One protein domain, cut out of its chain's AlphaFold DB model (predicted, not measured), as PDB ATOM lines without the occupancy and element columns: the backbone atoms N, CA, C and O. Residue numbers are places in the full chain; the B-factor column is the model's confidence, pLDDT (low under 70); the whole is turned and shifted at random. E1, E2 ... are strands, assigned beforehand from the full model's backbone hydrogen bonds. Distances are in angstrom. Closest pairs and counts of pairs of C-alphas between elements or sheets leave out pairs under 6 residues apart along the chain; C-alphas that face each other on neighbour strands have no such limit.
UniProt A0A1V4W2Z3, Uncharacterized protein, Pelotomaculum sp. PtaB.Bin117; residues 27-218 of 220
ATOM      1  N   GLY A  27     142.194  46.707  69.698       57.22
ATOM      2  CA  GLY A  27     141.115  47.464  69.092       57.22
ATOM      3  C   GLY A  27     140.133  47.804  70.195       57.22
ATOM      4  O   GLY A  27     139.700  46.918  70.911       57.22
ATOM      5  N   ILE A  28     139.771  49.065  70.348       69.38
ATOM      6  CA  ILE A  28     138.616  49.412  71.166       69.38
ATOM      7  C   ILE A  28     137.381  49.029  70.347       69.38
ATOM      8  O   ILE A  28     137.228  49.513  69.223       69.38
ATOM      9  N   SER A  29     136.527  48.158  70.879       79.50
ATOM     10  CA  SER A  29     135.243  47.819  70.256       79.50
ATOM     11  C   SER A  29     134.096  48.283  71.134       79.50
ATOM     12  O   SER A  29     134.120  48.079  72.345       79.50
ATOM     13  N   THR A  30     133.087  48.890  70.515       85.44
ATOM     14  CA  THR A  30     131.831  49.224  71.182       85.44
ATOM     15  C   THR A  30     130.739  48.248  70.774       85.44
ATOM     16  O   THR A  30     130.757  47.710  69.663       85.44
ATOM     17  N   PHE A  31     129.794  48.001  71.675       87.81
ATOM     18  CA  PHE A  31     128.631  47.161  71.405       87.81
ATOM     19  C   PHE A  31     127.444  47.569  72.283       87.81
ATOM     20  O   PHE A  31     127.620  48.170  73.342       87.81
ATOM     21  N   ASP A  32     126.236  47.231  71.836       90.25
ATOM     22  CA  ASP A  32     125.002  47.517  72.568       90.25
ATOM     23  C   ASP A  32     124.738  46.429  73.621       90.25
ATOM     24  O   ASP A  32     124.724  45.236  73.307       90.25
ATOM     25  N   GLU A  33     124.459  46.836  74.858       90.88
ATOM     26  CA  GLU A  33     123.930  45.964  75.907       90.88
ATOM     27  C   GLU A  33     122.432  46.238  76.069       90.88
ATOM     28  O   GLU A  33     121.995  47.373  76.266       90.88
ATOM     29  N   THR A  34     121.627  45.179  75.955       92.88
ATOM     30  CA  THR A  34     120.185  45.222  76.210       92.88
ATOM     31  C   THR A  34     119.828  44.192  77.268       92.88
ATOM     32  O   THR A  34     119.997  42.993  77.056       92.88
ATOM     33  N   VAL A  35     119.295  44.668  78.390       94.94
ATOM     34  CA  VAL A  35     118.771  43.839  79.484       94.94
ATOM     35  C   VAL A  35     117.263  43.990  79.491       94.94
ATOM     36  O   VAL A  35     116.769  45.105  79.356       94.94
ATOM     37  N   TYR A  36     116.505  42.907  79.621       94.88
ATOM     38  CA  TYR A  36     115.051  43.000  79.567       94.88
ATOM     39  C   TYR A  36     114.356  41.980  80.454       94.88
ATOM     40  O   TYR A  36     114.889  40.916  80.753       94.88
ATOM     41  N   ALA A  37     113.121  42.315  80.806       94.56
ATOM     42  CA  ALA A  37     112.189  41.439  81.482       94.56
ATOM     43  C   ALA A  37     110.776  41.646  80.941       94.56
ATOM     44  O   ALA A  37     110.424  42.715  80.441       94.56
ATOM     45  N   THR A  38     109.948  40.618  81.070       91.94
ATOM     46  CA  THR A  38     108.540  40.664  80.673       91.94
ATOM     47  C   THR A  38     107.643  40.647  81.903       91.94
ATOM     48  O   THR A  38     107.858  39.838  82.807       91.94
ATOM     49  N   ILE A  39     106.623  41.505  81.918       86.12
ATOM     50  CA  ILE A  39     105.545  41.513  82.916       86.12
ATOM     51  C   ILE A  39     104.235  41.440  82.154       86.12
ATOM     52  O   ILE A  39     103.917  42.362  81.406       86.12
ATOM     53  N   ASP A  40     103.495  40.352  82.346       84.75
ATOM     54  CA  ASP A  40     102.261  40.065  81.618       84.75
ATOM     55  C   ASP A  40     102.453  40.180  80.092       84.75
ATOM     56  O   ASP A  40     103.122  39.345  79.480       84.75
ATOM     57  N   ASP A  41     101.874  41.212  79.478       85.56
ATOM     58  CA  ASP A  41     101.910  41.518  78.051       85.56
ATOM     59  C   ASP A  41     102.846  42.687  77.699       85.56
ATOM     60  O   ASP A  41     102.721  43.280  76.626       85.56
ATOM     61  N   LYS A  42     103.770  43.055  78.592       88.31
ATOM     62  CA  LYS A  42     104.685  44.190  78.419       88.31
ATOM     63  C   LYS A  42     106.135  43.761  78.571       88.31
ATOM     64  O   LYS A  42     106.461  42.902  79.389       88.31
ATOM     65  N   THR A  43     107.016  44.445  77.848       93.75
ATOM     66  CA  THR A  43     108.469  44.298  78.000       93.75
ATOM     67  C   THR A  43     109.048  45.552  78.632       93.75
ATOM     68  O   THR A  43     108.857  46.657  78.121       93.75
ATOM     69  N   ILE A  44     109.784  45.381  79.726       94.31
ATOM     70  CA  ILE A  44     110.671  46.408  80.268       94.31
ATOM     71  C   ILE A  44     112.069  46.095  79.795       94.31
ATOM     72  O   ILE A  44     112.509  44.950  79.879       94.31
ATOM     73  N   TRP A  45     112.776  47.104  79.315       94.88
ATOM     74  CA  TRP A  45     114.129  46.892  78.851       94.88
ATOM     75  C   TRP A  45     115.013  48.103  79.072       94.88
ATOM     76  O   TRP A  45     114.585  49.251  78.992       94.88
ATOM     77  N   SER A  46     116.255  47.794  79.387       94.38
ATOM     78  CA  SER A  46     117.375  48.698  79.509       94.38
ATOM     79  C   SER A  46     118.203  48.638  78.234       94.38
ATOM     80  O   SER A  46     118.339  47.571  77.632       94.38
ATOM     81  N   HIS A  47     118.773  49.771  77.847       92.38
ATOM     82  CA  HIS A  47     119.748  49.852  76.770       92.38
ATOM     83  C   HIS A  47     120.881  50.802  77.153       92.38
ATOM     84  O   HIS A  47     120.618  51.928  77.585       92.38
ATOM     85  N   CYS A  48     122.121  50.382  76.914       92.19
ATOM     86  CA  CYS A  48     123.297  51.250  76.924       92.19
ATOM     87  C   CYS A  48     124.341  50.763  75.907       92.19
ATOM     88  O   CYS A  48     124.305  49.618  75.462       92.19
ATOM     89  N   GLU A  49     125.258  51.648  75.528       91.69
ATOM     90  CA  GLU A  49     126.437  51.303  74.733       91.69
ATOM     91  C   GLU A  49     127.598  51.035  75.683       91.69
ATOM     92  O   GLU A  49     127.841  51.820  76.606       91.69
ATOM     93  N   LEU A  50     128.325  49.951  75.436       89.19
ATOM     94  CA  LEU A  50     129.509  49.587  76.191       89.19
ATOM     95  C   LEU A  50     130.774  49.692  75.342       89.19
ATOM     96  O   LEU A  50     130.736  49.566  74.117       89.19
ATOM     97  N   ILE A  51     131.908  49.871  76.015       85.69
ATOM     98  CA  ILE A  51     133.253  49.812  75.450       85.69
ATOM     99  C   ILE A  51     134.010  48.617  76.039       85.69
ATOM    100  O   ILE A  51     134.076  48.443  77.259       85.69
ATOM    101  N   ASP A  52     134.577  47.791  75.162       74.25
ATOM    102  CA  ASP A  52     135.521  46.730  75.509       74.25
ATOM    103  C   ASP A  52     136.931  47.140  75.075       74.25
ATOM    104  O   ASP A  52     137.169  47.520  73.921       74.25
ATOM    105  N   HIS A  53     137.864  47.063  76.020       68.75
ATOM    106  CA  HIS A  53     139.275  47.370  75.826       68.75
ATOM    107  C   HIS A  53     140.126  46.126  75.510       68.75
ATOM    108  O   HIS A  53     141.337  46.177  75.694       68.75
ATOM    109  N   ASN A  54     139.526  45.033  75.011       55.19
ATOM    110  CA  ASN A  54     140.189  43.926  74.296       55.19
ATOM    111  C   ASN A  54     141.541  43.471  74.891       55.19
ATOM    112  O   ASN A  54     142.507  43.260  74.155       55.19
ATOM    113  N   GLY A  55     141.610  43.284  76.212       48.78
ATOM    114  CA  GLY A  55     142.791  42.715  76.873       48.78
ATOM    115  C   GLY A  55     143.624  43.672  77.725       48.78
ATOM    116  O   GLY A  55     144.484  43.185  78.461       48.78
ATOM    117  N   VAL A  56     143.329  44.980  77.750       51.34
ATOM    118  CA  VAL A  56     143.770  45.812  78.881       51.34
ATOM    119  C   VAL A  56     143.115  45.233  80.132       51.34
ATOM    120  O   VAL A  56     141.930  44.922  80.102       51.34
ATOM    121  N   ASP A  57     143.893  45.045  81.195       46.00
ATOM    122  CA  ASP A  57     143.551  44.392  82.467       46.00
ATOM    123  C   ASP A  57     142.425  45.112  83.253       46.00
ATOM    124  O   ASP A  57     142.582  45.510  84.401       46.00
ATOM    125  N   THR A  58     141.259  45.307  82.634       48.03
ATOM    126  CA  THR A  58     140.009  45.760  83.247       48.03
ATOM    127  C   THR A  58     139.209  44.548  83.716       48.03
ATOM    128  O   THR A  58     138.013  44.476  83.462       48.03
ATOM    129  N   GLN A  59     139.874  43.536  84.294       47.34
ATOM    130  CA  GLN A  59     139.291  42.299  84.850       47.34
ATOM    131  C   GLN A  59     137.947  41.843  84.223       47.34
ATOM    132  O   GLN A  59     137.007  41.507  84.937       47.34
ATOM    133  N   GLY A  60     137.845  41.828  82.887       50.91
ATOM    134  CA  GLY A  60     136.739  41.227  82.137       50.91
ATOM    135  C   GLY A  60     135.375  41.936  82.116       50.91
ATOM    136  O   GLY A  60     134.415  41.276  81.718       50.91
ATOM    137  N   TYR A  61     135.236  43.217  82.498       64.38
ATOM    138  CA  TYR A  61     133.918  43.881  82.474       64.38
ATOM    139  C   TYR A  61     133.877  45.163  81.621       64.38
ATOM    140  O   TYR A  61     134.537  46.142  81.964       64.38
ATOM    141  N   PRO A  62     133.081  45.182  80.538       75.81
ATOM    142  CA  PRO A  62     132.966  46.325  79.638       75.81
ATOM    143  C   PRO A  62     132.276  47.514  80.326       75.81
ATOM    144  O   PRO A  62     131.367  47.341  81.146       75.81
ATOM    145  N   HIS A  63     132.730  48.731  80.018       81.25
ATOM    146  CA  HIS A  63     132.270  49.961  80.671       81.25
ATOM    147  C   HIS A  63     131.148  50.631  79.873       81.25
ATOM    148  O   HIS A  63     131.243  50.676  78.648       81.25
ATOM    149  N   PRO A  64     130.111  51.196  80.515       88.62
ATOM    150  CA  PRO A  64     129.123  51.991  79.799       88.62
ATOM    151  C   PRO A  64     129.745  53.300  79.308       88.62
ATOM    152  O   PRO A  64     130.543  53.922  80.010       88.62
ATOM    153  N   ILE A  65     129.364  53.724  78.105       89.06
ATOM    154  CA  ILE A  65     129.735  55.025  77.521       89.06
ATOM    155  C   ILE A  65     128.515  55.906  77.220       89.06
ATOM    156  O   ILE A  65     128.667  57.081  76.892       89.06
ATOM    157  N   THR A  66     127.303  55.369  77.382       90.56
ATOM    158  CA  THR A  66     126.043  56.119  77.363       90.56
ATOM    159  C   THR A  66     125.234  55.841  78.628       90.56
ATOM    160  O   THR A  66     125.331  54.764  79.219       90.56
ATOM    161  N   SER A  67     124.447  56.828  79.064       87.38
ATOM    162  CA  SER A  67     123.501  56.659  80.172       87.38
ATOM    163  C   SER A  67     122.559  55.490  79.900       87.38
ATOM    164  O   SER A  67     122.116  55.289  78.769       87.38
ATOM    165  N   THR A  68     122.218  54.742  80.947       90.31
ATOM    166  CA  THR A  68     121.287  53.625  80.805       90.31
ATOM    167  C   THR A  68     119.849  54.130  80.769       90.31
ATOM    168  O   THR A  68     119.374  54.748  81.721       90.31
ATOM    169  N   SER A  69     119.121  53.835  79.696       91.75
ATOM    170  CA  SER A  69     117.710  54.205  79.561       91.75
ATOM    171  C   SER A  69     116.803  53.013  79.854       91.75
ATOM    172  O   SER A  69     117.013  51.940  79.299       91.75
ATOM    173  N   ILE A  70     115.769  53.213  80.677       93.88
ATOM    174  CA  ILE A  70     114.727  52.216  80.951       93.88
ATOM    175  C   ILE A  70     113.491  52.533  80.114       93.88
ATOM    176  O   ILE A  70     112.906  53.615  80.218       93.88
ATOM    177  N   TYR A  71     113.063  51.561  79.321       93.31
ATOM    178  CA  TYR A  71     111.921  51.640  78.425       93.31
ATOM    179  C   TYR A  71     110.831  50.646  78.812       93.31
ATOM    180  O   TYR A  71     111.095  49.585  79.373       93.31
ATOM    181  N   LEU A  72     109.601  50.983  78.430       92.69
ATOM    182  CA  LEU A  72     108.445  50.098  78.452       92.69
ATOM    183  C   LEU A  72     107.864  50.014  77.038       92.69
ATOM    184  O   LEU A  72     107.451  51.038  76.492       92.69
ATOM    185  N   SER A  73     107.806  48.824  76.452       91.88
ATOM    186  CA  SER A  73     107.141  48.575  75.166       91.88
ATOM    187  C   SER A  73     105.913  47.684  75.339       91.88
ATOM    188  O   SER A  73     105.798  46.905  76.293       91.88
ATOM    189  N   SER A  74     104.964  47.827  74.413       83.88
ATOM    190  CA  SER A  74     103.827  46.915  74.295       83.88
ATOM    191  C   SER A  74     104.277  45.556  73.770       83.88
ATOM    192  O   SER A  74     105.155  45.494  72.910       83.88
ATOM    193  N   TYR A  75     103.611  44.494  74.224       82.06
ATOM    194  CA  TYR A  75     103.901  43.106  73.869       82.06
ATOM    195  C   TYR A  75     105.286  42.639  74.338       82.06
ATOM    196  O   TYR A  75     106.090  43.386  74.901       82.06
ATOM    197  N   ASN A  76     105.586  41.368  74.075       78.44
ATOM    198  CA  ASN A  76     106.873  40.741  74.383       78.44
ATOM    199  C   ASN A  76     107.948  41.089  73.331       78.44
ATOM    200  O   ASN A  76     108.670  40.212  72.859       78.44
ATOM    201  N   THR A  77     108.002  42.353  72.889       76.50
ATOM    202  CA  THR A  77     108.893  42.822  71.819       76.50
ATOM    203  C   THR A  77     109.754  44.007  72.246       76.50
ATOM    204  O   THR A  77     109.248  45.019  72.731       76.50
ATOM    205  N   LEU A  78     111.059  43.910  71.974       82.81
ATOM    206  CA  LEU A  78     112.028  45.002  72.091       82.81
ATOM    207  C   LEU A  78     111.939  45.897  70.852       82.81
ATOM    208  O   LEU A  78     112.583  45.641  69.834       82.81
ATOM    209  N   ASN A  79     111.098  46.926  70.906       81.12
ATOM    210  CA  ASN A  79     110.830  47.783  69.759       81.12
ATOM    211  C   ASN A  79     111.023  49.262  70.121       81.12
ATOM    212  O   ASN A  79     110.280  49.848  70.898       81.12
ATOM    213  N   LYS A  80     112.034  49.902  69.520       75.94
ATOM    214  CA  LYS A  80     112.337  51.329  69.743       75.94
ATOM    215  C   LYS A  80     111.222  52.271  69.258       75.94
ATOM    216  O   LYS A  80     111.195  53.420  69.679       75.94
ATOM    217  N   LYS A  81     110.328  51.832  68.359       82.38
ATOM    218  CA  LYS A  81     109.290  52.696  67.760       82.38
ATOM    219  C   LYS A  81     108.070  52.900  68.656       82.38
ATOM    220  O   LYS A  81     107.429  53.940  68.549       82.38
ATOM    221  N   ASP A  82     107.730  51.913  69.477       85.25
ATOM    222  CA  ASP A  82     106.595  51.944  70.410       85.25
ATOM    223  C   ASP A  82     107.038  51.997  71.883       85.25
ATOM    224  O   ASP A  82     106.208  52.214  72.767       85.25
ATOM    225  N   ALA A  83     108.339  51.850  72.151       88.62
ATOM    226  CA  ALA A  83     108.915  52.008  73.474       88.62
ATOM    227  C   ALA A  83     108.684  53.414  74.040       88.62
ATOM    228  O   ALA A  83     109.101  54.432  73.483       88.62
ATOM    229  N   LYS A  84     108.082  53.458  75.225       91.88
ATOM    230  CA  LYS A  84     107.992  54.644  76.069       91.88
ATOM    231  C   LYS A  84     109.206  54.694  76.995       91.88
ATOM    232  O   LYS A  84     109.403  53.782  77.794       91.88
ATOM    233  N   LEU A  85     109.977  55.779  76.939       92.44
ATOM    234  CA  LEU A  85     111.029  56.056  77.922       92.44
ATOM    235  C   LEU A  85     110.400  56.289  79.306       92.44
ATOM    236  O   LEU A  85     109.550  57.170  79.476       92.44
ATOM    237  N   ILE A  86     110.819  55.501  80.293       92.88
ATOM    238  CA  ILE A  86     110.402  55.632  81.693       92.88
ATOM    239  C   ILE A  86     111.341  56.594  82.414       92.88
ATOM    240  O   ILE A  86     110.888  57.622  82.939       92.88
ATOM    241  N   THR A  87     112.638  56.285  82.383       92.69
ATOM    242  CA  THR A  87     113.697  57.093  82.987       92.69
ATOM    243  C   THR A  87     115.036  56.863  82.301       92.69
ATOM    244  O   THR A  87     115.244  55.850  81.635       92.69
ATOM    245  N   GLU A  88     115.956  57.789  82.532       92.00
ATOM    246  CA  GLU A  88     117.381  57.605  82.293       92.00
ATOM    247  C   GLU A  88     118.066  57.516  83.657       92.00
ATOM    248  O   GLU A  88     117.818  58.342  84.538       92.00
ATOM    249  N   LEU A  89     118.862  56.474  83.853       89.81
ATOM    250  CA  LEU A  89     119.802  56.372  84.958       89.81
ATOM    251  C   LEU A  89     121.073  57.129  84.555       89.81
ATOM    252  O   LEU A  89     121.424  57.137  83.370       89.81
ATOM    253  N   PRO A  90     121.757  57.794  85.500       89.25
ATOM    254  CA  PRO A  90     122.989  58.502  85.177       89.25
ATOM    255  C   PRO A  90     124.011  57.540  84.556       89.25
ATOM    256  O   PRO A  90     123.983  56.346  84.823       89.25
ATOM    257  N   LEU A  91     124.918  58.050  83.722       90.69
ATOM    258  CA  LEU A  91     126.116  57.304  83.321       90.69
ATOM    259  C   LEU A  91     127.145  57.270  84.462       90.69
ATOM    260  O   LEU A  91     127.824  56.268  84.664       90.69
ATOM    261  N   ILE A  92     127.253  58.391  85.184       89.69
ATOM    262  CA  ILE A  92     128.211  58.623  86.265       89.69
ATOM    263  C   ILE A  92     127.439  58.985  87.533       89.69
ATOM    264  O   ILE A  92     126.698  59.969  87.568       89.69
ATOM    265  N   ALA A  93     127.645  58.204  88.586       88.12
ATOM    266  CA  ALA A  93     127.278  58.527  89.955       88.12
ATOM    267  C   ALA A  93     128.514  58.973  90.751       88.12
ATOM    268  O   ALA A  93     129.647  58.887  90.277       88.12
ATOM    269  N   VAL A  94     128.286  59.436  91.980       88.81
ATOM    270  CA  VAL A  94     129.353  59.803  92.914       88.81
ATOM    271  C   VAL A  94     129.235  58.944  94.165       88.81
ATOM    272  O   VAL A  94     128.149  58.832  94.738       88.81
ATOM    273  N   ASP A  95     130.333  58.315  94.579       84.00
ATOM    274  CA  ASP A  95     130.363  57.531  95.813       84.00
ATOM    275  C   ASP A  95     130.558  58.397  97.072       84.00
ATOM    276  O   ASP A  95     130.697  59.619  97.016       84.00
ATOM    277  N   SER A  96     130.602  57.760  98.246       80.81
ATOM    278  CA  SER A  96     130.784  58.456  99.528       80.81
ATOM    279  C   SER A  96     132.133  59.169  99.677       80.81
ATOM    280  O   SER A  96     132.280  59.997 100.573       80.81
ATOM    281  N   ALA A  97     133.124  58.842  98.844       84.56
ATOM    282  CA  ALA A  97     134.437  59.478  98.819       84.56
ATOM    283  C   ALA A  97     134.536  60.585  97.751       84.56
ATOM    284  O   ALA A  97     135.599  61.188  97.601       84.56
ATOM    285  N   GLY A  98     133.451  60.871  97.024       85.81
ATOM    286  CA  GLY A  98     133.435  61.875  95.963       85.81
ATOM    287  C   GLY A  98     133.983  61.377  94.624       85.81
ATOM    288  O   GLY A  98     134.288  62.197  93.761       85.81
ATOM    289  N   ARG A  99     134.147  60.061  94.443       82.88
ATOM    290  CA  ARG A  99     134.703  59.468  93.219       82.88
ATOM    291  C   ARG A  99     133.619  59.261  92.173       82.88
ATOM    292  O   ARG A  99     132.502  58.882  92.517       82.88
ATOM    293  N   GLU A 100     133.981  59.452  90.908       89.19
ATOM    294  CA  GLU A 100     133.131  59.093  89.774       89.19
ATOM    295  C   GLU A 100     133.002  57.571  89.667       89.19
ATOM    296  O   GLU A 100     133.995  56.839  89.677       89.19
ATOM    297  N   VAL A 101     131.762  57.106  89.561       89.62
ATOM    298  CA  VAL A 101     131.410  55.693  89.448       89.62
ATOM    299  C   VAL A 101     130.516  55.518  88.233       89.62
ATOM    300  O   VAL A 101     129.423  56.078  88.179       89.62
ATOM    301  N   LEU A 102     130.971  54.727  87.271       91.06
ATOM    302  CA  LEU A 102     130.190  54.330  86.110       91.06
ATOM    303  C   LEU A 102     129.097  53.349  86.517       91.06
ATOM    304  O   LEU A 102     129.345  52.417  87.286       91.06
ATOM    305  N   THR A 103     127.903  53.550  85.969       91.25
ATOM    306  CA  THR A 103     126.710  52.773  86.306       91.25
ATOM    307  C   THR A 103     126.090  52.157  85.059       91.25
ATOM    308  O   THR A 103     125.776  52.857  84.097       91.25
ATOM    309  N   ARG A 104     125.900  50.835  85.080       91.00
ATOM    310  CA  ARG A 104     125.193  50.081  84.031       91.00
ATOM    311  C   ARG A 104     124.196  49.117  84.647       91.00
ATOM    312  O   ARG A 104     124.441  48.607  85.736       91.00
ATOM    313  N   VAL A 105     123.107  48.829  83.947       93.94
ATOM    314  CA  VAL A 105     122.119  47.835  84.388       93.94
ATOM    315  C   VAL A 105     122.514  46.454  83.895       93.94
ATOM    316  O   VAL A 105     122.725  46.276  82.701       93.94
ATOM    317  N   THR A 106     122.568  45.482  84.802       92.75
ATOM    318  CA  THR A 106     122.913  44.083  84.508       92.75
ATOM    319  C   THR A 106     121.736  43.126  84.635       92.75
ATOM    320  O   THR A 106     121.759  42.075  84.000       92.75
ATOM    321  N   ASP A 107     120.699  43.482  85.398       95.62
ATOM    322  CA  ASP A 107     119.459  42.705  85.480       95.62
ATOM    323  C   ASP A 107     118.235  43.591  85.754       95.62
ATOM    324  O   ASP A 107     118.336  44.667  86.351       95.62
ATOM    325  N   ILE A 108     117.067  43.124  85.313       96.81
ATOM    326  CA  ILE A 108     115.761  43.703  85.630       96.81
ATOM    327  C   ILE A 108     114.857  42.566  86.093       96.81
ATOM    328  O   ILE A 108     114.533  41.661  85.331       96.81
ATOM    329  N   THR A 109     114.374  42.638  87.326       96.75
ATOM    330  CA  THR A 109     113.456  41.654  87.892       96.75
ATOM    331  C   THR A 109     112.088  42.293  88.167       96.75
ATOM    332  O   THR A 109     111.994  43.231  88.961       96.75
ATOM    333  N   PRO A 110     111.000  41.806  87.550       94.38
ATOM    334  CA  PRO A 110     109.638  42.231  87.861       94.38
ATOM    335  C   PRO A 110     109.234  42.081  89.330       94.38
ATOM    336  O   PRO A 110     109.540  41.069  89.963       94.38
ATOM    337  N   ALA A 111     108.457  43.040  89.830       93.94
ATOM    338  CA  ALA A 111     107.770  42.984  91.115       93.94
ATOM    339  C   ALA A 111     106.281  43.358  90.953       93.94
ATOM    340  O   ALA A 111     105.824  43.778  89.888       93.94
ATOM    341  N   ASN A 112     105.490  43.179  92.009       91.75
ATOM    342  CA  ASN A 112     104.065  43.523  91.990       91.75
ATOM    343  C   ASN A 112     103.841  45.051  92.023       91.75
ATOM    344  O   ASN A 112     104.737  45.831  92.333       91.75
ATOM    345  N   ASN A 113     102.608  45.489  91.731       90.50
ATOM    346  CA  ASN A 113     102.181  46.896  91.816       90.50
ATOM    347  C   ASN A 113     103.033  47.871  90.980       90.50
ATOM    348  O   ASN A 113     103.408  48.943  91.456       90.50
ATOM    349  N   ASN A 114     103.332  47.497  89.732       91.94
ATOM    350  CA  ASN A 114     104.139  48.279  88.785       91.94
ATOM    351  C   ASN A 114     105.592  48.519  89.227       91.94
ATOM    352  O   ASN A 114     106.276  49.344  88.621       91.94
ATOM    353  N   TRP A 115     106.079  47.820  90.253       95.62
ATOM    354  CA  TRP A 115     107.482  47.878  90.635       95.62
ATOM    355  C   TRP A 115     108.338  46.949  89.774       95.62
ATOM    356  O   TRP A 115     107.929  45.862  89.373       95.62
ATOM    357  N   ILE A 116     109.568  47.376  89.537       96.25
ATOM    358  CA  ILE A 116     110.670  46.549  89.062       96.25
ATOM    359  C   ILE A 116     111.836  46.699  90.029       96.25
ATOM    360  O   ILE A 116     111.945  47.699  90.739       96.25
ATOM    361  N   VAL A 117     112.719  45.716  90.033       97.75
ATOM    362  CA  VAL A 117     114.004  45.760  90.719       97.75
ATOM    363  C   VAL A 117     115.087  45.737  89.658       97.75
ATOM    364  O   VAL A 117     115.036  44.924  88.743       97.75
ATOM    365  N   ILE A 118     116.034  46.655  89.754       97.06
ATOM    366  CA  ILE A 118     117.130  46.818  88.808       97.06
ATOM    367  C   ILE A 118     118.424  46.491  89.549       97.06
ATOM    368  O   ILE A 118     118.687  47.044  90.622       97.06
ATOM    369  N   GLU A 119     119.220  45.598  88.969       96.06
ATOM    370  CA  GLU A 119     120.606  45.372  89.367       96.06
ATOM    371  C   GLU A 119     121.497  46.326  88.569       96.06
ATOM    372  O   GLU A 119     121.558  46.252  87.341       96.06
ATOM    373  N   GLU A 120     122.180  47.231  89.262       93.50
ATOM    374  CA  GLU A 120     123.218  48.076  88.685       93.50
ATOM    375  C   GLU A 120     124.600  47.539  89.047       93.50
ATOM    376  O   GLU A 120     124.905  47.307  90.219       93.50
ATOM    377  N   TYR A 121     125.465  47.422  88.046       90.44
ATOM    378  CA  TYR A 121     126.894  47.235  88.237       90.44
ATOM    379  C   TYR A 121     127.593  48.593  88.269       90.44
ATOM    380  O   TYR A 121     127.443  49.418  87.363       90.44
ATOM    381  N   LEU A 122     128.364  48.803  89.330       89.31
ATOM    382  CA  LEU A 122     129.098  50.018  89.639       89.31
ATOM    383  C   LEU A 122     130.598  49.782  89.440       89.31
ATOM    384  O   LEU A 122     131.149  48.821  89.982       89.31
ATOM    385  N   ALA A 123     131.272  50.672  88.716       86.00
ATOM    386  CA  ALA A 123     132.714  50.586  88.491       86.00
ATOM    387  C   ALA A 123     133.382  51.963  88.555       86.00
ATOM    388  O   ALA A 123     132.933  52.897  87.899       86.00
ATOM    389  N   ALA A 124     134.485  52.081  89.292       83.12
ATOM    390  CA  ALA A 124     135.370  53.246  89.229       83.12
ATOM    391  C   ALA A 124     136.702  52.861  88.571       83.12
ATOM    392  O   ALA A 124     137.082  51.692  88.573       83.12
ATOM    393  N   ALA A 125     137.420  53.841  88.021       77.75
ATOM    394  CA  ALA A 125     138.652  53.600  87.262       77.75
ATOM    395  C   ALA A 125     139.775  52.933  88.083       77.75
ATOM    396  O   ALA A 125     140.620  52.243  87.523       77.75
ATOM    397  N   ASP A 126     139.792  53.147  89.400       74.19
ATOM    398  CA  ASP A 126     140.762  52.585  90.346       74.19
ATOM    399  C   ASP A 126     140.239  51.335  91.075       74.19
ATOM    400  O   ASP A 126     140.930  50.774  91.929       74.19
ATOM    401  N   TRP A 127     139.010  50.902  90.787       79.19
ATOM    402  CA  TRP A 127     138.460  49.700  91.393       79.19
ATOM    403  C   TRP A 127     138.990  48.480  90.668       79.19
ATOM    404  O   TRP A 127     138.695  48.250  89.499       79.19
ATOM    405  N   ASN A 128     139.695  47.633  91.413       70.44
ATOM    406  CA  ASN A 128     140.107  46.333  90.900       70.44
ATOM    407  C   ASN A 128     138.894  45.481  90.483       70.44
ATOM    408  O   ASN A 128     139.022  44.648  89.593       70.44
ATOM    409  N   GLN A 129     137.740  45.662  91.145       74.75
ATOM    410  CA  GLN A 129     136.492  44.932  90.892       74.75
ATOM    411  C   GLN A 129     135.275  45.812  91.212       74.75
ATOM    412  O   GLN A 129     135.315  46.601  92.158       74.75
ATOM    413  N   GLY A 130     134.190  45.661  90.448       80.56
ATOM    414  CA  GLY A 130     132.961  46.430  90.647       80.56
ATOM    415  C   GLY A 130     132.139  46.022  91.872       80.56
ATOM    416  O   GLY A 130     132.412  45.022  92.543       80.56
ATOM    417  N   SER A 131     131.088  46.794  92.136       86.56
ATOM    418  CA  SER A 131     130.071  46.494  93.149       86.56
ATOM    419  C   SER A 131     128.675  46.477  92.535       86.56
ATOM    420  O   SER A 131     128.475  46.912  91.403       86.56
ATOM    421  N   ILE A 132     127.711  45.926  93.268       89.81
ATOM    422  CA  ILE A 132     126.306  45.921  92.873       89.81
ATOM    423  C   ILE A 132     125.553  46.946  93.702       89.81
ATOM    424  O   ILE A 132     125.768  47.054  94.914       89.81
ATOM    425  N   ARG A 133     124.599  47.615  93.065       93.75
ATOM    426  CA  ARG A 133     123.515  48.329  93.731       93.75
ATOM    427  C   ARG A 133     122.177  47.792  93.237       93.75
ATOM    428  O   ARG A 133     121.969  47.639  92.042       93.75
ATOM    429  N   ILE A 134     121.276  47.511  94.169       96.81
ATOM    430  CA  ILE A 134     119.909  47.078  93.892       96.81
ATOM    431  C   ILE A 134     118.980  48.259  94.143       96.81
ATOM    432  O   ILE A 134     118.931  48.797  95.257       96.81
ATOM    433  N   ILE A 135     118.235  48.654  93.113       96.56
ATOM    434  CA  ILE A 135     117.241  49.727  93.193       96.56
ATOM    435  C   ILE A 135     115.858  49.198  92.823       96.56
ATOM    436  O   ILE A 135     115.695  48.441  91.873       96.56
ATOM    437  N   GLY A 136     114.841  49.593  93.581       97.25
ATOM    438  CA  GLY A 136     113.444  49.411  93.214       97.25
ATOM    439  C   GLY A 136     112.975  50.629  92.433       97.25
ATOM    440  O   GLY A 136     113.310  51.751  92.808       97.25
ATOM    441  N   MET A 137     112.185  50.435  91.383       96.12
ATOM    442  CA  MET A 137     111.583  51.525  90.622       96.12
ATOM    443  C   MET A 137     110.122  51.239  90.311       96.12
ATOM    444  O   MET A 137     109.793  50.181  89.779       96.12
ATOM    445  N   ASN A 138     109.245  52.197  90.588       95.12
ATOM    446  CA  ASN A 138     107.862  52.127  90.146       95.12
ATOM    447  C   ASN A 138     107.739  52.686  88.722       95.12
ATOM    448  O   ASN A 138     108.066  53.843  88.466       95.12
ATOM    449  N   LEU A 139     107.247  51.877  87.786       92.06
ATOM    450  CA  LEU A 139     107.152  52.232  86.365       92.06
ATOM    451  C   LEU A 139     106.129  53.339  86.070       92.06
ATOM    452  O   LEU A 139     106.207  53.991  85.026       92.06
ATOM    453  N   GLU A 140     105.156  53.540  86.958       90.25
ATOM    454  CA  GLU A 140     104.106  54.544  86.803       90.25
ATOM    455  C   GLU A 140     104.505  55.869  87.456       90.25
ATOM    456  O   GLU A 140     104.511  56.908  86.793       90.25
ATOM    457  N   THR A 141     104.880  55.832  88.738       93.19
ATOM    458  CA  THR A 141     105.214  57.037  89.515       93.19
ATOM    459  C   THR A 141     106.652  57.504  89.308       93.19
ATOM    460  O   THR A 141     106.970  58.643  89.648       93.19
ATOM    461  N   LYS A 142     107.516  56.649  88.737       91.56
ATOM    462  CA  LYS A 142     108.971  56.845  88.598       91.56
ATOM    463  C   LYS A 142     109.716  56.957  89.926       91.56
ATOM    464  O   LYS A 142     110.879  57.356  89.952       91.56
ATOM    465  N   GLU A 143     109.050  56.619  91.024       94.81
ATOM    466  CA  GLU A 143     109.665  56.568  92.340       94.81
ATOM    467  C   GLU A 143     110.792  55.534  92.349       94.81
ATOM    468  O   GLU A 143     110.630  54.437  91.815       94.81
ATOM    469  N   GLN A 144     111.922  55.887  92.965       94.38
ATOM    470  CA  GLN A 144     113.070  55.002  93.128       94.38
ATOM    471  C   GLN A 144     113.366  54.769  94.606       94.38
ATOM    472  O   GLN A 144     113.273  55.689  95.420       94.38
ATOM    473  N   ARG A 145     113.763  53.543  94.944       95.75
ATOM    474  CA  ARG A 145     114.135  53.133  96.300       95.75
ATOM    475  C   ARG A 145     115.464  52.404  96.270       95.75
ATOM    476  O   ARG A 145     115.607  51.410  95.567       95.75
ATOM    477  N   ALA A 146     116.429  52.884  97.045       95.25
ATOM    478  CA  ALA A 146     117.656  52.138  97.281       95.25
ATOM    479  C   ALA A 146     117.332  50.942  98.186       95.25
ATOM    480  O   ALA A 146     116.791  51.134  99.273       95.25
ATOM    481  N   ILE A 147     117.641  49.728  97.733       96.81
ATOM    482  CA  ILE A 147     117.333  48.499  98.474       96.81
ATOM    483  C   ILE A 147     118.585  48.005  99.191       96.81
ATOM    484  O   ILE A 147     118.600  47.879 100.414       96.81
ATOM    485  N   ALA A 148     119.644  47.749  98.424       95.31
ATOM    486  CA  ALA A 148     120.872  47.156  98.924       95.31
ATOM    487  C   ALA A 148     122.066  47.525  98.041       95.31
ATOM    488  O   ALA A 148     121.907  47.854  96.866       95.31
ATOM    489  N   SER A 149     123.261  47.409  98.606       91.25
ATOM    490  CA  SER A 149     124.525  47.455  97.875       91.25
ATOM    491  C   SER A 149     125.416  46.331  98.390       91.25
ATOM    492  O   SER A 149     125.364  46.026  99.579       91.25
ATOM    493  N   GLY A 150     126.236  45.732  97.531       84.62
ATOM    494  CA  GLY A 150     127.123  44.639  97.940       84.62
ATOM    495  C   GLY A 150     128.301  44.417  97.001       84.62
ATOM    496  O   GLY A 150     128.324  44.908  95.869       84.62
ATOM    497  N   GLY A 151     129.307  43.685  97.477       77.69
ATOM    498  CA  GLY A 151     130.474  43.313  96.668       77.69
ATOM    499  C   GLY A 151     130.265  42.037  95.836       77.69
ATOM    500  O   GLY A 151     129.587  41.113  96.274       77.69
ATOM    501  N   ARG A 152     130.904  41.946  94.654       65.81
ATOM    502  CA  ARG A 152     131.081  40.687  93.874       65.81
ATOM    503  C   ARG A 152     132.524  40.164  93.912       65.81
ATOM    504  O   ARG A 152     133.017  39.581  92.952       65.81
ATOM    505  N   SER A 153     133.251  40.488  94.975       69.00
ATOM    506  CA  SER A 153     134.687  40.727  94.884       69.00
ATOM    507  C   SER A 153     135.420  40.428  96.186       69.00
ATOM    508  O   SER A 153     134.881  40.649  97.266       69.00
ATOM    509  N   GLY A 154     136.648  39.903  96.103       66.06
ATOM    510  CA  GLY A 154     137.503  39.681  97.281       66.06
ATOM    511  C   GLY A 154     136.915  38.744  98.349       66.06
ATOM    512  O   GLY A 154     137.158  38.939  99.537       66.06
ATOM    513  N   GLY A 155     136.111  37.756  97.940       75.19
ATOM    514  CA  GLY A 155     135.382  36.870  98.855       75.19
ATOM    515  C   GLY A 155     134.036  37.427  99.330       75.19
ATOM    516  O   GLY A 155     133.381  36.782 100.144       75.19
ATOM    517  N   LEU A 156     133.612  38.592  98.830       83.50
ATOM    518  CA  LEU A 156     132.253  39.102  98.991       83.50
ATOM    519  C   LEU A 156     131.336  38.465  97.950       83.50
ATOM    520  O   LEU A 156     131.597  38.541  96.749       83.50
ATOM    521  N   ASN A 157     130.261  37.851  98.426       87.50
ATOM    522  CA  ASN A 157     129.216  37.272  97.606       87.50
ATOM    523  C   ASN A 157     127.903  37.957  97.958       87.50
ATOM    524  O   ASN A 157     127.500  37.974  99.118       87.50
ATOM    525  N   PHE A 158     127.221  38.484  96.951       91.06
ATOM    526  CA  PHE A 158     125.935  39.146  97.098       91.06
ATOM    527  C   PHE A 158     124.894  38.409  96.265       91.06
ATOM    528  O   PHE A 158     125.169  38.021  95.129       91.06
ATOM    529  N   LYS A 159     123.702  38.204  96.819       91.25
ATOM    530  CA  LYS A 159     122.554  37.710  96.059       91.25
ATOM    531  C   LYS A 159     121.276  38.380  96.519       91.25
ATOM    532  O   LYS A 159     121.153  38.758  97.682       91.25
ATOM    533  N   TYR A 160     120.309  38.451  95.620       94.31
ATOM    534  CA  TYR A 160     118.965  38.905  95.932       94.31
ATOM    535  C   TYR A 160     117.922  38.040  95.227       94.31
ATOM    536  O   TYR A 160     118.226  37.281  94.307       94.31
ATOM    537  N   MET A 161     116.681  38.147  95.684       93.25
ATOM    538  CA  MET A 161     115.507  37.597  95.023       93.25
ATOM    539  C   MET A 161     114.328  38.548  95.191       93.25
ATOM    540  O   MET A 161     114.211  39.251  96.197       93.25
ATOM    541  N   VAL A 162     113.418  38.511  94.225       93.31
ATOM    542  CA  VAL A 162     112.188  39.303  94.238       93.31
ATOM    543  C   VAL A 162     110.993  38.365  94.297       93.31
ATOM    544  O   VAL A 162     110.906  37.398  93.538       93.31
ATOM    545  N   LYS A 163     110.059  38.634  95.211       91.06
ATOM    546  CA  LYS A 163     108.806  37.882  95.320       91.06
ATOM    547  C   LYS A 163     107.663  38.807  95.715       91.06
ATOM    548  O   LYS A 163     107.605  39.321  96.830       91.06
ATOM    549  N   GLY A 164     106.717  38.995  94.800       88.81
ATOM    550  CA  GLY A 164     105.624  39.941  95.006       88.81
ATOM    551  C   GLY A 164     106.163  41.366  95.144       88.81
ATOM    552  O   GLY A 164     106.825  41.850  94.235       88.81
ATOM    553  N   ASN A 165     105.892  42.028  96.271       90.19
ATOM    554  CA  ASN A 165     106.442  43.357  96.581       90.19
ATOM    555  C   ASN A 165     107.708  43.301  97.443       90.19
ATOM    556  O   ASN A 165     108.153  44.339  97.921       90.19
ATOM    557  N   TYR A 166     108.253  42.116  97.706       91.94
ATOM    558  CA  TYR A 166     109.375  41.961  98.617       91.94
ATOM    559  C   TYR A 166     110.670  41.696  97.869       91.94
ATOM    560  O   TYR A 166     110.703  40.901  96.925       91.94
ATOM    561  N   VAL A 167     111.740  42.318  98.352       94.69
ATOM    562  CA  VAL A 167     113.103  42.060  97.893       94.69
ATOM    563  C   VAL A 167     113.901  41.545  99.071       94.69
ATOM    564  O   VAL A 167     114.113  42.277 100.034       94.69
ATOM    565  N   PHE A 168     114.301  40.279  99.002       94.19
ATOM    566  CA  PHE A 168     115.235  39.679  99.948       94.19
ATOM    567  C   PHE A 168     116.637  39.741  99.357       94.19
ATOM    568  O   PHE A 168     116.812  39.480  98.167       94.19
ATOM    569  N   TRP A 169     117.634  40.030 100.182       95.00
ATOM    570  CA  TRP A 169     119.032  39.908  99.804       95.00
ATOM    571  C   TRP A 169     119.861  39.344 100.945       95.00
ATOM    572  O   TRP A 169     119.486  39.412 102.118       95.00
ATOM    573  N   SER A 170     121.011  38.799 100.571       94.00
ATOM    574  CA  SER A 170     122.036  38.400 101.514       94.00
ATOM    575  C   SER A 170     123.420  38.704 100.960       94.00
ATOM    576  O   SER A 170     123.682  38.544  99.763       94.00
ATOM    577  N   GLU A 171     124.304  39.139 101.849       93.31
ATOM    578  CA  GLU A 171     125.721  39.331 101.593       93.31
ATOM    579  C   GLU A 171     126.533  38.426 102.521       93.31
ATOM    580  O   GLU A 171     126.332  38.388 103.737       93.31
ATOM    581  N   LYS A 172     127.495  37.722 101.936       91.81
ATOM    582  CA  LYS A 172     128.489  36.908 102.626       91.81
ATOM    583  C   LYS A 172     129.872  37.470 102.355       91.81
ATOM    584  O   LYS A 172     130.160  37.884 101.237       91.81
ATOM    585  N   ALA A 173     130.736  37.449 103.359       89.62
ATOM    586  CA  ALA A 173     132.149  37.756 103.217       89.62
ATOM    587  C   ALA A 173     132.981  36.588 103.718       89.62
ATOM    588  O   ALA A 173     132.878  36.209 104.883       89.62
ATOM    589  N   LEU A 174     133.824  36.041 102.842       85.44
ATOM    590  CA  LEU A 174     134.505  34.772 103.079       85.44
ATOM    591  C   LEU A 174     133.466  33.708 103.441       85.44
ATOM    592  O   LEU A 174     132.602  33.441 102.613       85.44
ATOM    593  N   ASP A 175     133.507  33.162 104.656       84.50
ATOM    594  CA  ASP A 175     132.577  32.139 105.134       84.50
ATOM    595  C   ASP A 175     131.463  32.675 106.049       84.50
ATOM    596  O   ASP A 175     130.614  31.904 106.487       84.50
ATOM    597  N   GLU A 176     131.405  33.989 106.284       86.75
ATOM    598  CA  GLU A 176     130.474  34.601 107.238       86.75
ATOM    599  C   GLU A 176     129.381  35.420 106.542       86.75
ATOM    600  O   GLU A 176     129.655  36.301 105.722       86.75
ATOM    601  N   THR A 177     128.121  35.158 106.898       89.06
ATOM    602  CA  THR A 177     126.985  36.001 106.503       89.06
ATOM    603  C   THR A 177     127.118  37.368 107.179       89.06
ATOM    604  O   THR A 177     127.107  37.458 108.405       89.06
ATOM    605  N   ARG A 178     127.239  38.438 106.388       90.19
ATOM    606  CA  ARG A 178     127.302  39.819 106.890       90.19
ATOM    607  C   ARG A 178     125.925  40.410 107.107       90.19
ATOM    608  O   ARG A 178     125.679  41.065 108.115       90.19
ATOM    609  N   GLU A 179     125.045  40.196 106.142       93.50
ATOM    610  CA  GLU A 179     123.688  40.712 106.175       93.50
ATOM    611  C   GLU A 179     122.758  39.731 105.473       93.50
ATOM    612  O   GLU A 179     123.079  39.209 104.411       93.50
ATOM    613  N   SER A 180     121.584  39.535 106.058       94.06
ATOM    614  CA  SER A 180     120.412  38.986 105.390       94.06
ATOM    615  C   SER A 180     119.255  39.903 105.747       94.06
ATOM    616  O   SER A 180     119.036  40.192 106.925       94.06
ATOM    617  N   ALA A 181     118.547  40.422 104.754       94.50
ATOM    618  CA  ALA A 181     117.504  41.410 104.980       94.50
ATOM    619  C   ALA A 181     116.429  41.342 103.899       94.50
ATOM    620  O   ALA A 181     116.611  40.754 102.831       94.50
ATOM    621  N   ILE A 182     115.284  41.933 104.210       93.38
ATOM    622  CA  ILE A 182     114.155  42.046 103.300       93.38
ATOM    623  C   ILE A 182     113.589  43.463 103.338       93.38
ATOM    624  O   ILE A 182     113.598  44.116 104.382       93.38
ATOM    625  N   MET A 183     113.089  43.936 102.200       94.44
ATOM    626  CA  MET A 183     112.385  45.210 102.077       94.44
ATOM    627  C   MET A 183     111.032  45.007 101.402       94.44
ATOM    628  O   MET A 183     110.943  44.306 100.392       94.44
ATOM    629  N   ASN A 184     109.995  45.657 101.931       92.88
ATOM    630  CA  ASN A 184     108.708  45.815 101.257       92.88
ATOM    631  C   ASN A 184     108.772  47.047 100.340       92.88
ATOM    632  O   ASN A 184     108.950  48.164 100.815       92.88
ATOM    633  N   LEU A 185     108.623  46.877  99.026       93.75
ATOM    634  CA  LEU A 185     108.710  47.976  98.056       93.75
ATOM    635  C   LEU A 185     107.584  49.006  98.198       93.75
ATOM    636  O   LEU A 185     107.771  50.157  97.817       93.75
ATOM    637  N   LEU A 186     106.434  48.621  98.760       91.88
ATOM    638  CA  LEU A 186     105.307  49.534  98.963       91.88
ATOM    639  C   LEU A 186     105.570  50.500 100.121       91.88
ATOM    640  O   LEU A 186     105.404  51.711  99.973       91.88
ATOM    641  N   THR A 187     105.996  49.972 101.271       92.00
ATOM    642  CA  THR A 187     106.206  50.768 102.493       92.00
ATOM    643  C   THR A 187     107.623  51.322 102.566       92.00
ATOM    644  O   THR A 187     107.818  52.468 102.952       92.00
ATOM    645  N   GLY A 188     108.607  50.586 102.043       92.50
ATOM    646  CA  GLY A 188     110.033  50.953 102.031       92.50
ATOM    647  C   GLY A 188     110.734  50.556 103.313       92.50
ATOM    648  O   GLY A 188     111.920  50.818 103.491       92.50
ATOM    649  N   GLU A 189     109.990  49.920 104.203       92.88
ATOM    650  CA  GLU A 189     110.493  49.404 105.450       92.88
ATOM    651  C   GLU A 189     111.386  48.193 105.170       92.88
ATOM    652  O   GLU A 189     111.080  47.306 104.362       92.88
ATOM    653  N   LYS A 190     112.535  48.206 105.846       93.88
ATOM    654  CA  LYS A 190     113.570  47.181 105.797       93.88
ATOM    655  C   LYS A 190     113.585  46.447 107.132       93.88
ATOM    656  O   LYS A 190     113.643  47.086 108.180       93.88
ATOM    657  N   GLN A 191     113.649  45.123 107.081       91.81
ATOM    658  CA  GLN A 191     113.851  44.268 108.245       91.81
ATOM    659  C   GLN A 191     115.115  43.425 108.055       91.81
ATOM    660  O   GLN A 191     115.266  42.722 107.056       91.81
ATOM    661  N   THR A 192     116.020  43.475 109.030       92.50
ATOM    662  CA  THR A 192     117.167  42.560 109.100       92.50
ATOM    663  C   THR A 192     116.705  41.200 109.616       92.50
ATOM    664  O   THR A 192     115.997  41.117 110.620       92.50
ATOM    665  N   LEU A 193     117.116  40.127 108.947       90.50
ATOM    666  CA  LEU A 193     116.721  38.758 109.259       90.50
ATOM    667  C   LEU A 193     117.831  38.054 110.046       90.50
ATOM    668  O   LEU A 193     118.768  37.490 109.484       90.50
ATOM    669  N   VAL A 194     117.731  38.104 111.374       86.12
ATOM    670  CA  VAL A 194     118.713  37.483 112.273       86.12
ATOM    671  C   VAL A 194     118.642  35.958 112.171       86.12
ATOM    672  O   VAL A 194     117.570  35.370 112.296       86.12
ATOM    673  N   GLY A 195     119.797  35.312 111.992       84.88
ATOM    674  CA  GLY A 195     119.899  33.852 111.912       84.88
ATOM    675  C   GLY A 195     119.488  33.253 110.563       84.88
ATOM    676  O   GLY A 195     119.276  32.044 110.496       84.88
ATOM    677  N   VAL A 196     119.362  34.086 109.523       89.62
ATOM    678  CA  VAL A 196     119.257  33.652 108.124       89.62
ATOM    679  C   VAL A 196     120.636  33.721 107.497       89.62
ATOM    680  O   VAL A 196     121.197  34.810 107.353       89.62
ATOM    681  N   ASP A 197     121.167  32.568 107.120       91.25
ATOM    682  CA  ASP A 197     122.471  32.478 106.485       91.25
ATOM    683  C   ASP A 197     122.387  32.822 105.002       91.25
ATOM    684  O   ASP A 197     121.325  32.752 104.379       91.25
ATOM    685  N   TYR A 198     123.534  33.165 104.414       89.19
ATOM    686  CA  TYR A 198     123.613  33.428 102.986       89.19
ATOM    687  C   TYR A 198     123.022  32.279 102.188       89.19
ATOM    688  O   TYR A 198     122.155  32.514 101.364       89.19
ATOM    689  N   ASP A 199     123.394  31.033 102.464       89.25
ATOM    690  CA  ASP A 199     122.926  29.874 101.699       89.25
ATOM    691  C   ASP A 199     121.514  29.388 102.069       89.25
ATOM    692  O   ASP A 199     121.032  28.428 101.465       89.25
ATOM    693  N   SER A 200     120.815  30.076 102.980       89.44
ATOM    694  CA  SER A 200     119.452  29.719 103.372       89.44
ATOM    695  C   SER A 200     118.492  29.712 102.183       89.44
ATOM    696  O   SER A 200     118.480  30.613 101.333       89.44
ATOM    697  N   LYS A 201     117.622  28.702 102.145       88.12
ATOM    698  CA  LYS A 201     116.512  28.642 101.198       88.12
ATOM    699  C   LYS A 201     115.384  29.524 101.714       88.12
ATOM    700  O   LYS A 201     114.692  29.162 102.663       88.12
ATOM    701  N   VAL A 202     115.175  30.654 101.045       87.00
ATOM    702  CA  VAL A 202     114.128  31.617 101.391       87.00
ATOM    703  C   VAL A 202     112.905  31.435 100.496       87.00
ATOM    704  O   VAL A 202     112.998  31.405  99.269       87.00
ATOM    705  N   VAL A 203     111.737  31.322 101.121       86.62
ATOM    706  CA  VAL A 203     110.426  31.274 100.470       86.62
ATOM    707  C   VAL A 203     109.564  32.386 101.055       86.62
ATOM    708  O   VAL A 203     109.497  32.537 102.270       86.62
ATOM    709  N   ILE A 204     108.899  33.159 100.195       81.00
ATOM    710  CA  ILE A 204     107.993  34.239 100.607       81.00
ATOM    711  C   ILE A 204     106.599  33.914 100.068       81.00
ATOM    712  O   ILE A 204     106.383  33.902  98.851       81.00
ATOM    713  N   GLU A 205     105.657  33.644 100.971       77.50
ATOM    714  CA  GLU A 205     104.279  33.258 100.653       77.50
ATOM    715  C   GLU A 205     103.299  33.930 101.616       77.50
ATOM    716  O   GLU A 205     103.470  33.871 102.828       77.50
ATOM    717  N   ASN A 206     102.254  34.575 101.081       72.00
ATOM    718  CA  ASN A 206     101.178  35.205 101.863       72.00
ATOM    719  C   ASN A 206     101.653  36.160 102.983       72.00
ATOM    720  O   ASN A 206     101.030  36.229 104.038       72.00
ATOM    721  N   GLY A 207     102.752  36.890 102.764       67.88
ATOM    722  CA  GLY A 207     103.319  37.797 103.775       67.88
ATOM    723  C   GLY A 207     104.100  37.092 104.889       67.88
ATOM    724  O   GLY A 207     104.388  37.705 105.909       67.88
ATOM    725  N   ILE A 208     104.452  35.819 104.706       74.81
ATOM    726  CA  ILE A 208     105.310  35.051 105.609       74.81
ATOM    727  C   ILE A 208     106.609  34.717 104.876       74.81
ATOM    728  O   ILE A 208     106.579  34.261 103.728       74.81
ATOM    729  N   ILE A 209     107.746  34.920 105.545       77.94
ATOM    730  CA  ILE A 209     109.046  34.428 105.078       77.94
ATOM    731  C   ILE A 209     109.333  33.120 105.800       77.94
ATOM    732  O   ILE A 209     109.271  33.054 107.025       77.94
ATOM    733  N   ASN A 210     109.703  32.096 105.047       84.38
ATOM    734  CA  ASN A 210     110.317  30.891 105.577       84.38
ATOM    735  C   ASN A 210     111.766  30.836 105.107       84.38
ATOM    736  O   ASN A 210     112.012  30.861 103.901       84.38
ATOM    737  N   ALA A 211     112.706  30.752 106.043       84.88
ATOM    738  CA  ALA A 211     114.115  30.504 105.758       84.88
ATOM    739  C   ALA A 211     114.528  29.194 106.434       84.88
ATOM    740  O   ALA A 211     114.438  29.089 107.656       84.88
ATOM    741  N   ASP A 212     114.925  28.190 105.649       85.31
ATOM    742  CA  ASP A 212     115.307  26.852 106.140       85.31
ATOM    743  C   ASP A 212     114.297  26.259 107.140       85.31
ATOM    744  O   ASP A 212     114.635  25.870 108.259       85.31
ATOM    745  N   ASP A 213     113.022  26.258 106.742       79.81
ATOM    746  CA  ASP A 213     111.881  25.762 107.526       79.81
ATOM    747  C   ASP A 213     111.609  26.522 108.841       79.81
ATOM    748  O   ASP A 213     110.773  26.108 109.649       79.81
ATOM    749  N   LYS A 214     112.259  27.676 109.050       80.44
ATOM    750  CA  LYS A 214     111.943  28.606 110.138       80.44
ATOM    751  C   LYS A 214     111.064  29.733 109.624       80.44
ATOM    752  O   LYS A 214     111.454  30.491 108.735       80.44
ATOM    753  N   VAL A 215     109.895  29.860 110.244       80.62
ATOM    754  CA  VAL A 215     108.997  30.994 110.035       80.62
ATOM    755  C   VAL A 215     109.647  32.243 110.615       80.62
ATOM    756  O   VAL A 215     109.981  32.290 111.798       80.62
ATOM    757  N   ILE A 216     109.779  33.262 109.781       77.31
ATOM    758  CA  ILE A 216     110.217  34.596 110.159       77.31
ATOM    759  C   ILE A 216     109.010  35.509 109.995       77.31
ATOM    760  O   ILE A 216     108.487  35.686 108.890       77.31
ATOM    761  N   SER A 217     108.544  36.067 111.110       68.75
ATOM    762  CA  SER A 217     107.491  37.074 111.083       68.75
ATOM    763  C   SER A 217     108.011  38.332 110.394       68.75
ATOM    764  O   SER A 217     109.036  38.893 110.792       68.75
ATOM    765  N   ILE A 218     107.288  38.756 109.364       68.06
ATOM    766  CA  ILE A 218     107.457  40.061 108.738       68.06
ATOM    767  C   ILE A 218     106.711  41.064 109.627       68.06
ATOM    768  O   ILE A 218     105.512  40.905 109.842       68.06
TER     769      ILE A 218
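What this domain is: This is residues 27 to 218 of the 220 residues of an uncharacterized protein of Pelotomaculum sp. PtaB.Bin117 (UniProt A0A1V4W2Z3). Three antiparallel sheets stand in a row, partly face to face like stacked slabs, with a small fourth sheet of three short strands, E14 to E16, beyond the third. The five-stranded sheet E5 to E9 is the curled middle slab, with E1 to E4 over one of its sides and E10 to E13 over the other; the row makes the longest axis. The printed part has 192 residues with sixteen named strands, E1 to E16 in order along the chain, and no named helix, and the class is all strand. Each sheet is a meander, each strand the antiparallel neighbour of the one before, and the orders are E5 - E6 - E7 - E8 - E9, E1 - E2 - E3 - E4, E10 - E11 - E12 - E13 and E14 - E15 - E16. The whole is compact, with a radius of gyration of the C-alphas of 17.6 A and spans of 53 by 41 by 27 A.

How they stand to each other: Begin at the largest sheet, made of E5, residues 92 to 94, E6, 100 to 110, E7, 115 to 123, E8, 131 to 138, and E9, 144 to 151. It is strongly twisted and curled like part of a barrel, and its edge strands are E5 and E9. E6 bends by 53 degrees at residue 106; its pairing is staggered, with E5 over residues 100 to 102 and with E7 over 102 to 110. Look for N 93 and O 101 at 2.8 A between E5 and E6, N 109 and O 117 at 2.8 A between E6 and E7, N 118 and O 135 at 2.8 A between E7 and E8, and N 134 and O 148 at 2.8 A between E8 and E9. The sheet of E1, residues 29 to 39, E2, 42 to 52, E3, 69 to 74, and E4, 84 to 88, is face to face with it, their best planes 5 degrees apart. The closest C-alphas of E1 and E6 are those of Ala 37 and Ile 108, 5.9 A apart, while E4 and E6 are apart. Within this sheet find N 33 and O 48 at 2.9 A, N 45 and O 71 at 3.0 A, and N 70 and O 87 at 2.9 A. The sheet of E10, residues 156 to 163, E11, 166 to 173, E12, 176 to 184, and E13, 190 to 192, is also face to face with the largest one, their best planes 13 degrees apart, which completes a stack of three sheets, face to face in turn. The closest C-alphas of E9 and E10 are those of Gly 150 and Phe 158, 5.7 A apart. Here look for N 161 and O 168 at 2.8 A, N 169 and O 181 at 2.9 A, and N 182 and O 191 at 3.0 A. Last come E14, residues 202 to 205, E15, 208 to 211, and E16, 214 to 217, with N 203 and O 210 at 2.8 A and N 216 and O 209 at 2.8 A. The closest C-alphas of E10 and E14 are those of Lys 163 and Ile 204, 6.5 A apart; E11 and E14 are near each other, with 6 pairs of C-alphas within 10 A.

Where its parts are: Find C-alpha 100 at (133.131, 59.093, 89.774), where E6 begins; it spans 29.0 A. E7 spans 25.5 A and E8 23.1 A. E1 begins at C-alpha 29, at (135.243, 47.819, 70.256), and spans 32.9 A; E2 spans 31.1 A. E12 spans 25.2 A. E16 ends at C-alpha 217, at (107.491, 37.074, 111.083).

The domain as a whole: The two C-alphas farthest apart, those of Gly 27 and Ser 217, are 54.8 A apart. The printed part has no cut. The link E2 to E3, residues 53 to 68, is long; its residues 63 to 64 pair antiparallel with residues 50 to 51 of E2. The mean pLDDT of the printed part is 86.3, and it is under 70 at residues 27 to 28, 53 to 61, 152 to 154, 207 and 217 to 218.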